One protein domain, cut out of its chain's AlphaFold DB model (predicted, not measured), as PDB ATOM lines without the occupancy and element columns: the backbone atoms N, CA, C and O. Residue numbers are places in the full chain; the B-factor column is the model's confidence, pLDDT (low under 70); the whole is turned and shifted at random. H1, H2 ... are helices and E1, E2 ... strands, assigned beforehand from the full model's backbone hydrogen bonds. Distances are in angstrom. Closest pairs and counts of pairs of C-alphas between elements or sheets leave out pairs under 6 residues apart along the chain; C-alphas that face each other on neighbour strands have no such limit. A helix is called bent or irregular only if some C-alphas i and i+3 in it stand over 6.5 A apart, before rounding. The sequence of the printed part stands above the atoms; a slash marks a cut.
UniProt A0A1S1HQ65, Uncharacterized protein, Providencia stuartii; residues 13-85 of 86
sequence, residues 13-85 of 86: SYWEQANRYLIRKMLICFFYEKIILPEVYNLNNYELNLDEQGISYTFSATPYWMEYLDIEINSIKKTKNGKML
ATOM      1  N   SER A  13     -47.660  18.722  51.678       89.69
ATOM      2  CA  SER A  13     -46.480  19.592  51.634       89.69
ATOM      3  C   SER A  13     -45.532  19.277  50.474       89.69
ATOM      4  O   SER A  13     -45.056  20.192  49.800       89.69
ATOM      5  N   TYR A  14     -45.263  17.995  50.204       91.00
ATOM      6  CA  TYR A  14     -44.427  17.603  49.068       91.00
ATOM      7  C   TYR A  14     -45.130  17.884  47.746       91.00
ATOM      8  O   TYR A  14     -44.492  18.329  46.791       91.00
ATOM      9  N   TRP A  15     -46.446  17.679  47.693       91.94
ATOM     10  CA  TRP A  15     -47.237  17.980  46.511       91.94
ATOM     11  C   TRP A  15     -47.274  19.480  46.214       91.94
ATOM     12  O   TRP A  15     -47.039  19.883  45.076       91.94
ATOM     13  N   GLU A  16     -47.509  20.319  47.220       92.38
ATOM     14  CA  GLU A  16     -47.492  21.775  47.075       92.38
ATOM     15  C   GLU A  16     -46.126  22.258  46.581       92.38
ATOM     16  O   GLU A  16     -46.041  23.003  45.601       92.38
ATOM     17  N   GLN A  17     -45.047  21.770  47.199       93.31
ATOM     18  CA  GLN A  17     -43.690  22.103  46.787       93.31
ATOM     19  C   GLN A  17     -43.434  21.690  45.332       93.31
ATOM     20  O   GLN A  17     -42.980  22.512  44.533       93.31
ATOM     21  N   ALA A  18     -43.772  20.455  44.956       94.38
ATOM     22  CA  ALA A  18     -43.611  19.967  43.589       94.38
ATOM     23  C   ALA A  18     -44.384  20.825  42.574       94.38
ATOM     24  O   ALA A  18     -43.834  21.185  41.532       94.38
ATOM     25  N   ASN A  19     -45.624  21.216  42.894       95.19
ATOM     26  CA  ASN A  19     -46.423  22.099  42.045       95.19
ATOM     27  C   ASN A  19     -45.773  23.475  41.894       95.19
ATOM     28  O   ASN A  19     -45.687  23.985  40.780       95.19
ATOM     29  N   ARG A  20     -45.253  24.057  42.979       96.31
ATOM     30  CA  ARG A  20     -44.558  25.349  42.933       96.31
ATOM     31  C   ARG A  20     -43.331  25.290  42.015       96.31
ATOM     32  O   ARG A  20     -43.156  26.169  41.171       96.31
ATOM     33  N   TYR A  21     -42.524  24.230  42.108       97.56
ATOM     34  CA  TYR A  21     -41.371  24.018  41.220       97.56
ATOM     35  C   TYR A  21     -41.775  23.811  39.759       97.56
ATOM     36  O   TYR A  21     -41.128  24.354  38.858       97.56
ATOM     37  N   LEU A  22     -42.842  23.050  39.511       98.06
ATOM     38  CA  LEU A  22     -43.349  22.824  38.162       98.06
ATOM     39  C   LEU A  22     -43.864  24.125  37.539       98.06
ATOM     40  O   LEU A  22     -43.481  24.447  36.418       98.06
ATOM     41  N   ILE A  23     -44.655  24.903  38.283       97.31
ATOM     42  CA  ILE A  23     -45.157  26.211  37.847       97.31
ATOM     43  C   ILE A  23     -43.991  27.153  37.545       97.31
ATOM     44  O   ILE A  23     -43.986  27.761  36.478       97.31
ATOM     45  N   ARG A  24     -42.965  27.225  38.410       98.12
ATOM     46  CA  ARG A  24     -41.746  28.008  38.133       98.12
ATOM     47  C   ARG A  24     -41.153  27.624  36.784       98.12
ATOM     48  O   ARG A  24     -40.926  28.491  35.951       98.12
ATOM     49  N   LYS A  25     -40.925  26.331  36.548       98.19
ATOM     50  CA  LYS A  25     -40.351  25.859  35.283       98.19
ATOM     51  C   LYS A  25     -41.232  26.226  34.086       98.19
ATOM     52  O   LYS A  25     -40.708  26.705  33.089       98.19
ATOM     53  N   MET A  26     -42.546  26.027  34.192       98.00
ATOM     54  CA  MET A  26     -43.495  26.364  33.128       98.00
ATOM     55  C   MET A  26     -43.470  27.857  32.803       98.00
ATOM     56  O   MET A  26     -43.375  28.202  31.633       98.00
ATOM     57  N   LEU A  27     -43.486  28.733  33.812       97.38
ATOM     58  CA  LEU A  27     -43.412  30.181  33.609       97.38
ATOM     59  C   LEU A  27     -42.128  30.583  32.871       97.38
ATOM     60  O   LEU A  27     -42.192  31.341  31.909       97.38
ATOM     61  N   ILE A  28     -40.978  30.030  33.267       97.94
ATOM     62  CA  ILE A  28     -39.690  30.316  32.619       97.94
ATOM     63  C   ILE A  28     -39.690  29.841  31.161       97.94
ATOM     64  O   ILE A  28     -39.362  30.611  30.262       97.94
ATOM     65  N   CYS A  29     -40.059  28.581  30.920       98.00
ATOM     66  CA  CYS A  29     -40.036  28.001  29.577       98.00
ATOM     67  C   CYS A  29     -41.044  28.680  28.644       98.00
ATOM     68  O   CYS A  29     -40.703  29.016  27.517       98.00
ATOM     69  N   PHE A  30     -42.267  28.930  29.111       97.88
ATOM     70  CA  PHE A  30     -43.301  29.558  28.289       97.88
ATOM     71  C   PHE A  30     -43.022  31.037  28.025       97.88
ATOM     72  O   PHE A  30     -43.399  31.530  26.965       97.88
ATOM     73  N   PHE A  31     -42.353  31.735  28.947       96.94
ATOM     74  CA  PHE A  31     -41.850  33.082  28.696       96.94
ATOM     75  C   PHE A  31     -40.782  33.070  27.599       96.94
ATOM     76  O   PHE A  31     -40.901  33.802  26.619       96.94
ATOM     77  N   TYR A  32     -39.786  32.187  27.723       96.75
ATOM     78  CA  TYR A  32     -38.712  32.039  26.736       96.75
ATOM     79  C   TYR A  32     -39.249  31.687  25.338       96.75
ATOM     80  O   TYR A  32     -38.806  32.233  24.332       96.75
ATOM     81  N   GLU A  33     -40.257  30.816  25.265       97.25
ATOM     82  CA  GLU A  33     -40.916  30.430  24.010       97.25
ATOM     83  C   GLU A  33     -41.973  31.441  23.526       97.25
ATOM     84  O   GLU A  33     -42.605  31.219  22.493       97.25
ATOM     85  N   LYS A  34     -42.168  32.561  24.237       95.88
ATOM     86  CA  LYS A  34     -43.143  33.621  23.911       95.88
ATOM     87  C   LYS A  34     -44.592  33.125  23.844       95.88
ATOM     88  O   LYS A  34     -45.433  33.734  23.186       95.88
ATOM     89  N   ILE A  35     -44.889  32.036  24.553       96.81
ATOM     90  CA  ILE A  35     -46.245  31.503  24.752       96.81
ATOM     91  C   ILE A  35     -47.009  32.382  25.748       96.81
ATOM     92  O   ILE A  35     -48.208  32.602  25.590       96.81
ATOM     93  N   ILE A  36     -46.311  32.892  26.765       95.62
ATOM     94  CA  ILE A  36     -46.840  33.860  27.730       95.62
ATOM     95  C   ILE A  36     -45.986  35.124  27.726       95.62
ATOM     96  O   ILE A  36     -44.775  35.065  27.516       95.62
ATOM     97  N   LEU A  37     -46.615  36.261  28.009       94.44
ATOM     98  CA  LEU A  37     -45.961  37.565  28.074       94.44
ATOM     99  C   LEU A  37     -46.412  38.286  29.354       94.44
ATOM    100  O   LEU A  37     -47.351  39.075  29.308       94.44
ATOM    101  N   PRO A  38     -45.802  37.976  30.512       95.69
ATOM    102  CA  PRO A  38     -46.085  38.669  31.763       95.69
ATOM    103  C   PRO A  38     -45.725  40.155  31.657       95.69
ATOM    104  O   PRO A  38     -44.678  40.512  31.110       95.69
ATOM    105  N   GLU A  39     -46.559  41.013  32.227       95.25
ATOM    106  CA  GLU A  39     -46.328  42.450  32.302       95.25
ATOM    107  C   GLU A  39     -45.467  42.795  33.520       95.25
ATOM    108  O   GLU A  39     -45.593  42.191  34.586       95.25
ATOM    109  N   VAL A  40     -44.584  43.784  33.382       93.94
ATOM    110  CA  VAL A  40     -43.802  44.311  34.509       93.94
ATOM    111  C   VAL A  40     -44.641  45.369  35.221       93.94
ATOM    112  O   VAL A  40     -44.886  46.430  34.649       93.94
ATOM    113  N   TYR A  41     -45.049  45.119  36.468       87.19
ATOM    114  CA  TYR A  41     -45.829  46.093  37.249       87.19
ATOM    115  C   TYR A  41     -44.991  46.835  38.308       87.19
ATOM    116  O   TYR A  41     -45.388  47.897  38.785       87.19
ATOM    117  N   ASN A  42     -43.820  46.304  38.678       88.31
ATOM    118  CA  ASN A  42     -42.802  46.984  39.487       88.31
ATOM    119  C   ASN A  42     -41.411  46.427  39.129       88.31
ATOM    120  O   ASN A  42     -41.314  45.392  38.472       88.31
ATOM    121  N   LEU A  43     -40.323  47.075  39.555       89.00
ATOM    122  CA  LEU A  43     -38.959  46.610  39.290       89.00
ATOM    123  C   LEU A  43     -38.811  45.138  39.705       89.00
ATOM    124  O   LEU A  43     -39.035  44.799  40.868       89.00
ATOM    125  N   ASN A  44     -38.455  44.281  38.744       93.12
ATOM    126  CA  ASN A  44     -38.297  42.832  38.907       93.12
ATOM    127  C   ASN A  44     -39.552  42.084  39.392       93.12
ATOM    128  O   ASN A  44     -39.433  40.958  39.871       93.12
ATOM    129  N   ASN A  45     -40.743  42.677  39.282       96.06
ATOM    130  CA  ASN A  45     -42.011  42.044  39.634       96.06
ATOM    131  C   ASN A  45     -42.932  41.994  38.418       96.06
ATOM    132  O   ASN A  45     -43.176  43.005  37.753       96.06
ATOM    133  N   TYR A  46     -43.445  40.800  38.165       97.00
ATOM    134  CA  TYR A  46     -44.181  40.450  36.968       97.00
ATOM    135  C   TYR A  46     -45.588  40.000  37.339       97.00
ATOM    136  O   TYR A  46     -45.789  39.346  38.366       97.00
ATOM    137  N   GLU A  47     -46.546  40.328  36.482       96.25
ATOM    138  CA  GLU A  47     -47.918  39.850  36.553       96.25
ATOM    139  C   GLU A  47     -48.305  39.173  35.238       96.25
ATOM    140  O   GLU A  47     -48.112  39.711  34.150       96.25
ATOM    141  N   LEU A  48     -48.853  37.966  35.337       95.75
ATOM    142  CA  LEU A  48     -49.427  37.235  34.219       95.75
ATOM    143  C   LEU A  48     -50.923  37.065  34.452       95.75
ATOM    144  O   LEU A  48     -51.332  36.268  35.300       95.75
ATOM    145  N   ASN A  49     -51.724  37.764  33.657       94.69
ATOM    146  CA  ASN A  49     -53.170  37.583  33.596       94.69
ATOM    147  C   ASN A  49     -53.489  36.506  32.552       94.69
ATOM    148  O   ASN A  49     -53.108  36.642  31.391       94.69
ATOM    149  N   LEU A  50     -54.129  35.407  32.966       88.25
ATOM    150  CA  LEU A  50     -54.380  34.266  32.074       88.25
ATOM    151  C   LEU A  50     -55.687  34.381  31.287       88.25
ATOM    152  O   LEU A  50     -55.767  33.855  30.180       88.25
ATOM    153  N   ASP A  51     -56.711  35.011  31.856       82.62
ATOM    154  CA  ASP A  51     -58.033  35.112  31.244       82.62
ATOM    155  C   ASP A  51     -58.916  36.192  31.894       82.62
ATOM    156  O   ASP A  51     -58.597  36.765  32.938       82.62
ATOM    157  N   GLU A  52     -60.088  36.420  31.292       75.75
ATOM    158  CA  GLU A  52     -61.163  37.250  31.857       75.75
ATOM    159  C   GLU A  52     -61.805  36.637  33.119       75.75
ATOM    160  O   GLU A  52     -62.604  37.290  33.788       75.75
ATOM    161  N   GLN A  53     -61.460  35.395  33.493       79.44
ATOM    162  CA  GLN A  53     -61.976  34.739  34.706       79.44
ATOM    163  C   GLN A  53     -61.239  35.197  35.975       79.44
ATOM    164  O   GLN A  53     -61.506  34.683  37.071       79.44
ATOM    165  N   GLY A  54     -60.316  36.152  35.817       88.25
ATOM    166  CA  GLY A  54     -59.620  36.852  36.884       88.25
ATOM    167  C   GLY A  54     -58.523  36.027  37.538       88.25
ATOM    168  O   GLY A  54     -58.221  36.261  38.709       88.25
ATOM    169  N   ILE A  55     -57.959  35.037  36.834       93.81
ATOM    170  CA  ILE A  55     -56.783  34.309  37.316       93.81
ATOM    171  C   ILE A  55     -55.525  35.103  36.964       93.81
ATOM    172  O   ILE A  55     -55.219  35.302  35.787       93.81
ATOM    173  N   SER A  56     -54.757  35.470  37.990       94.88
ATOM    174  CA  SER A  56     -53.450  36.099  37.820       94.88
ATOM    175  C   SER A  56     -52.355  35.362  38.581       94.88
ATOM    176  O   SER A  56     -52.589  34.759  39.636       94.88
ATOM    177  N   TYR A  57     -51.145  35.401  38.031       95.88
ATOM    178  CA  TYR A  57     -49.922  35.010  38.719       95.88
ATOM    179  C   TYR A  57     -49.052  36.235  38.933       95.88
ATOM    180  O   TYR A  57     -48.793  36.968  37.985       95.88
ATOM    181  N   THR A  58     -48.552  36.417  40.151       96.69
ATOM    182  CA  THR A  58     -47.509  37.405  40.445       96.69
ATOM    183  C   THR A  58     -46.250  36.705  40.916       96.69
ATOM    184  O   THR A  58     -46.320  35.677  41.591       96.69
ATOM    185  N   PHE A  59     -45.096  37.219  40.509       97.38
ATOM    186  CA  PHE A  59     -43.800  36.669  40.892       97.38
ATOM    187  C   PHE A  59     -42.687  37.700  40.710       97.38
ATOM    188  O   PHE A  59     -42.779  38.614  39.888       97.38
ATOM    189  N   SER A  60     -41.614  37.525  41.470       97.88
ATOM    190  CA  SER A  60     -40.384  38.290  41.338       97.88
ATOM    191  C   SER A  60     -39.380  37.503  40.500       97.88
ATOM    192  O   SER A  60     -39.245  36.286  40.657       97.88
ATOM    193  N   ALA A  61     -38.669  38.184  39.604       97.50
ATOM    194  CA  ALA A  61     -37.694  37.535  38.739       97.50
ATOM    195  C   ALA A  61     -36.534  38.448  38.340       97.50
ATOM    196  O   ALA A  61     -36.677  39.667  38.267       97.50
ATOM    197  N   THR A  62     -35.391  37.830  38.045       96.81
ATOM    198  CA  THR A  62     -34.207  38.509  37.511       96.81
ATOM    199  C   THR A  62     -33.997  38.098  36.054       96.81
ATOM    200  O   THR A  62     -33.776  36.913  35.791       96.81
ATOM    201  N   PRO A  63     -34.067  39.031  35.090       94.94
ATOM    202  CA  PRO A  63     -33.766  38.725  33.701       94.94
ATOM    203  C   PRO A  63     -32.255  38.557  33.496       94.94
ATOM    204  O   PRO A  63     -31.447  39.351  33.980       94.94
ATOM    205  N   TYR A  64     -31.883  37.541  32.727       95.88
ATOM    206  CA  TYR A  64     -30.519  37.231  32.317       95.88
ATOM    207  C   TYR A  64     -30.406  37.184  30.789       95.88
ATOM    208  O   TYR A  64     -31.342  37.476  30.042       95.88
ATOM    209  N   TRP A  65     -29.209  36.844  30.311       94.56
ATOM    210  CA  TRP A  65     -28.937  36.668  28.891       94.56
ATOM    211  C   TRP A  65     -29.753  35.513  28.308       94.56
ATOM    212  O   TRP A  65     -30.198  34.623  29.030       94.56
ATOM    213  N   MET A  66     -29.916  35.528  26.982       92.69
ATOM    214  CA  MET A  66     -30.728  34.547  26.251       92.69
ATOM    215  C   MET A  66     -32.176  34.490  26.755       92.69
ATOM    216  O   MET A  66     -32.737  33.412  26.875       92.69
ATOM    217  N   GLU A  67     -32.759  35.643  27.097       90.69
ATOM    218  CA  GLU A  67     -34.156  35.748  27.555       90.69
ATOM    219  C   GLU A  67     -34.486  34.814  28.745       90.69
ATOM    220  O   GLU A  67     -35.642  34.458  28.973       90.69
ATOM    221  N   TYR A  68     -33.479  34.418  29.537       94.25
ATOM    222  CA  TYR A  68     -33.695  33.593  30.720       94.25
ATOM    223  C   TYR A  68     -34.254  34.445  31.857       94.25
ATOM    224  O   TYR A  68     -33.622  35.404  32.300       94.25
ATOM    225  N   LEU A  69     -35.435  34.082  32.347       95.81
ATOM    226  CA  LEU A  69     -36.100  34.770  33.446       95.81
ATOM    227  C   LEU A  69     -35.950  33.945  34.727       95.81
ATOM    228  O   LEU A  69     -36.663  32.967  34.917       95.81
ATOM    229  N   ASP A  70     -35.024  34.303  35.612       97.00
ATOM    230  CA  ASP A  70     -34.833  33.560  36.861       97.00
ATOM    231  C   ASP A  70     -35.879  33.968  37.901       97.00
ATOM    232  O   ASP A  70     -35.769  35.021  38.532       97.00
ATOM    233  N   ILE A  71     -36.916  33.146  38.049       98.00
ATOM    234  CA  ILE A  71     -38.040  33.398  38.959       98.00
ATOM    235  C   ILE A  71     -37.708  32.919  40.379       98.00
ATOM    236  O   ILE A  71     -37.310  31.768  40.577       98.00
ATOM    237  N   GLU A  72     -37.962  33.758  41.384       97.44
ATOM    238  CA  GLU A  72     -37.820  33.406  42.800       97.44
ATOM    239  C   GLU A  72     -38.990  32.512  43.241       97.44
ATOM    240  O   GLU A  72     -40.152  32.910  43.191       97.44
ATOM    241  N   ILE A  73     -38.701  31.276  43.648       96.94
ATOM    242  CA  ILE A  73     -39.717  30.225  43.829       96.94
ATOM    243  C   ILE A  73     -40.816  30.588  44.843       96.94
ATOM    244  O   ILE A  73     -41.982  30.251  44.616       96.94
ATOM    245  N   ASN A  74     -40.479  31.279  45.936       95.94
ATOM    246  CA  ASN A  74     -41.441  31.606  46.990       95.94
ATOM    247  C   ASN A  74     -42.220  32.896  46.695       95.94
ATOM    248  O   ASN A  74     -43.249  33.130  47.326       95.94
ATOM    249  N   SER A  75     -41.790  33.696  45.714       96.50
ATOM    250  CA  SER A  75     -42.545  34.868  45.250       96.50
ATOM    251  C   SER A  75     -43.799  34.508  44.455       96.50
ATOM    252  O   SER A  75     -44.696  35.344  44.355       96.50
ATOM    253  N   ILE A  76     -43.867  33.295  43.889       97.12
ATOM    254  CA  ILE A  76     -44.971  32.879  43.018       97.12
ATOM    255  C   ILE A  76     -46.265  32.856  43.822       97.12
ATOM    256  O   ILE A  76     -46.427  32.056  44.743       97.12
ATOM    257  N   LYS A  77     -47.210  33.698  43.426       95.75
ATOM    258  CA  LYS A  77     -48.549  33.761  44.000       95.75
ATOM    259  C   LYS A  77     -49.566  33.597  42.901       95.75
ATOM    260  O   LYS A  77     -49.423  34.184  41.830       95.75
ATOM    261  N   LYS A  78     -50.616  32.839  43.186       95.12
ATOM    262  CA  LYS A  78     -51.773  32.721  42.302       95.12
ATOM    263  C   LYS A  78     -52.955  33.403  42.956       95.12
ATOM    264  O   LYS A  78     -53.300  33.080  44.092       95.12
ATOM    265  N   THR A  79     -53.630  34.280  42.229       94.44
ATOM    266  CA  THR A  79     -54.902  34.846  42.670       94.44
ATOM    267  C   THR A  79     -56.022  34.491  41.703       94.44
ATOM    268  O   THR A  79     -55.788  34.200  40.530       94.44
ATOM    269  N   LYS A  80     -57.251  34.461  42.215       93.69
ATOM    270  CA  LYS A  80     -58.474  34.428  41.417       93.69
ATOM    271  C   LYS A  80     -59.414  35.505  41.932       93.69
ATOM    272  O   LYS A  80     -59.831  35.433  43.088       93.69
ATOM    273  N   ASN A  81     -59.741  36.490  41.101       89.44
ATOM    274  CA  ASN A  81     -60.555  37.651  41.479       89.44
ATOM    275  C   ASN A  81     -60.023  38.339  42.753       89.44
ATOM    276  O   ASN A  81     -60.780  38.634  43.676       89.44
ATOM    277  N   GLY A  82     -58.696  38.491  42.857       82.56
ATOM    278  CA  GLY A  82     -58.017  39.070  44.023       82.56
ATOM    279  C   GLY A  82     -57.894  38.149  45.246       82.56
ATOM    280  O   GLY A  82     -57.201  38.497  46.201       82.56
ATOM    281  N   LYS A  83     -58.504  36.955  45.241       87.50
ATOM    282  CA  LYS A  83     -58.348  35.970  46.321       87.50
ATOM    283  C   LYS A  83     -57.123  35.093  46.075       87.50
ATOM    284  O   LYS A  83     -57.052  34.410  45.056       87.50
ATOM    285  N   MET A  84     -56.190  35.081  47.023       87.06
ATOM    286  CA  MET A  84     -55.003  34.222  46.977       87.06
ATOM    287  C   MET A  84     -55.397  32.739  47.043       87.06
ATOM    288  O   MET A  84     -56.223  32.344  47.869       87.06
ATOM    289  N   LEU A  85     -54.824  31.941  46.145       83.38
ATOM    290  CA  LEU A  85     -55.019  30.494  46.044       83.38
ATOM    291  C   LEU A  85     -53.753  29.710  46.399       83.38
ATOM    292  O   LEU A  85     -53.870  28.585  46.876       83.38
TER     293      LEU A  85
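What this domain is: This is residues 13 to 85 of the 86 residues of an uncharacterized protein of Providencia stuartii (UniProt A0A1S1HQ65). A strongly twisted antiparallel sheet of five strands is built round the long, bent E3, and one long helix, H1, crosses over one face of it; the other face has no named helix. E1 and E2 follow on one side of E3, while E4 and E5 share its other side, so the sheet is branched. The printed part has 73 residues, in the order H1, E1, E2, E3, E4, E5, and its class is mixed, helices and strands. It is compact, with a radius of gyration of the C-alphas of 12.0 A, and rounded, spanning 33 by 30 by 22 A.

How they stand to each other: E3, residues 55 to 63, bends by 61 degrees at residue 60. On one side it has E2, residues 45 to 49, with N 48 and O 57 2.8 A apart. On the other side, E5, residues 77 to 80, pairs beside residues 55 to 58, with N 77 and O 58 2.8 A apart, and E4, residues 69 to 71, beside 60 to 63, with N 62 and O 70 2.9 A apart. E1, residues 39 to 42, is an edge strand beside E2, with N 39 and O 47 2.8 A apart. E1 to E4 form a meander, each strand the antiparallel neighbour of the one before. H1, residues 13 to 32, is on the sheet at a height of 9.9 A, over E3 and across the strands, at 73 degrees to E3 on the local plane. Its closest C-alphas to E4 are those of Ile 28 and Leu 69, 5.8 A apart. In H1 every O i to N i+4 pair is within hydrogen-bond range. E4 and E5 are apart.

Where its parts are: E3 measures 23.7 A from C-alpha 55 at (-56.783, 34.309, 37.316). H1 measures 28.9 A from C-alpha 13 at (-46.480, 19.592, 51.634). E2 measures 13.4 A, E5 10.3 A, E1 9.2 A and E4 6.0 A.

The domain as a whole: The C-alphas of Trp 65 and Lys 83 are the two farthest apart, at 34.2 A. The printed part has no cut and no long link. No printed residue is under 70 in pLDDT.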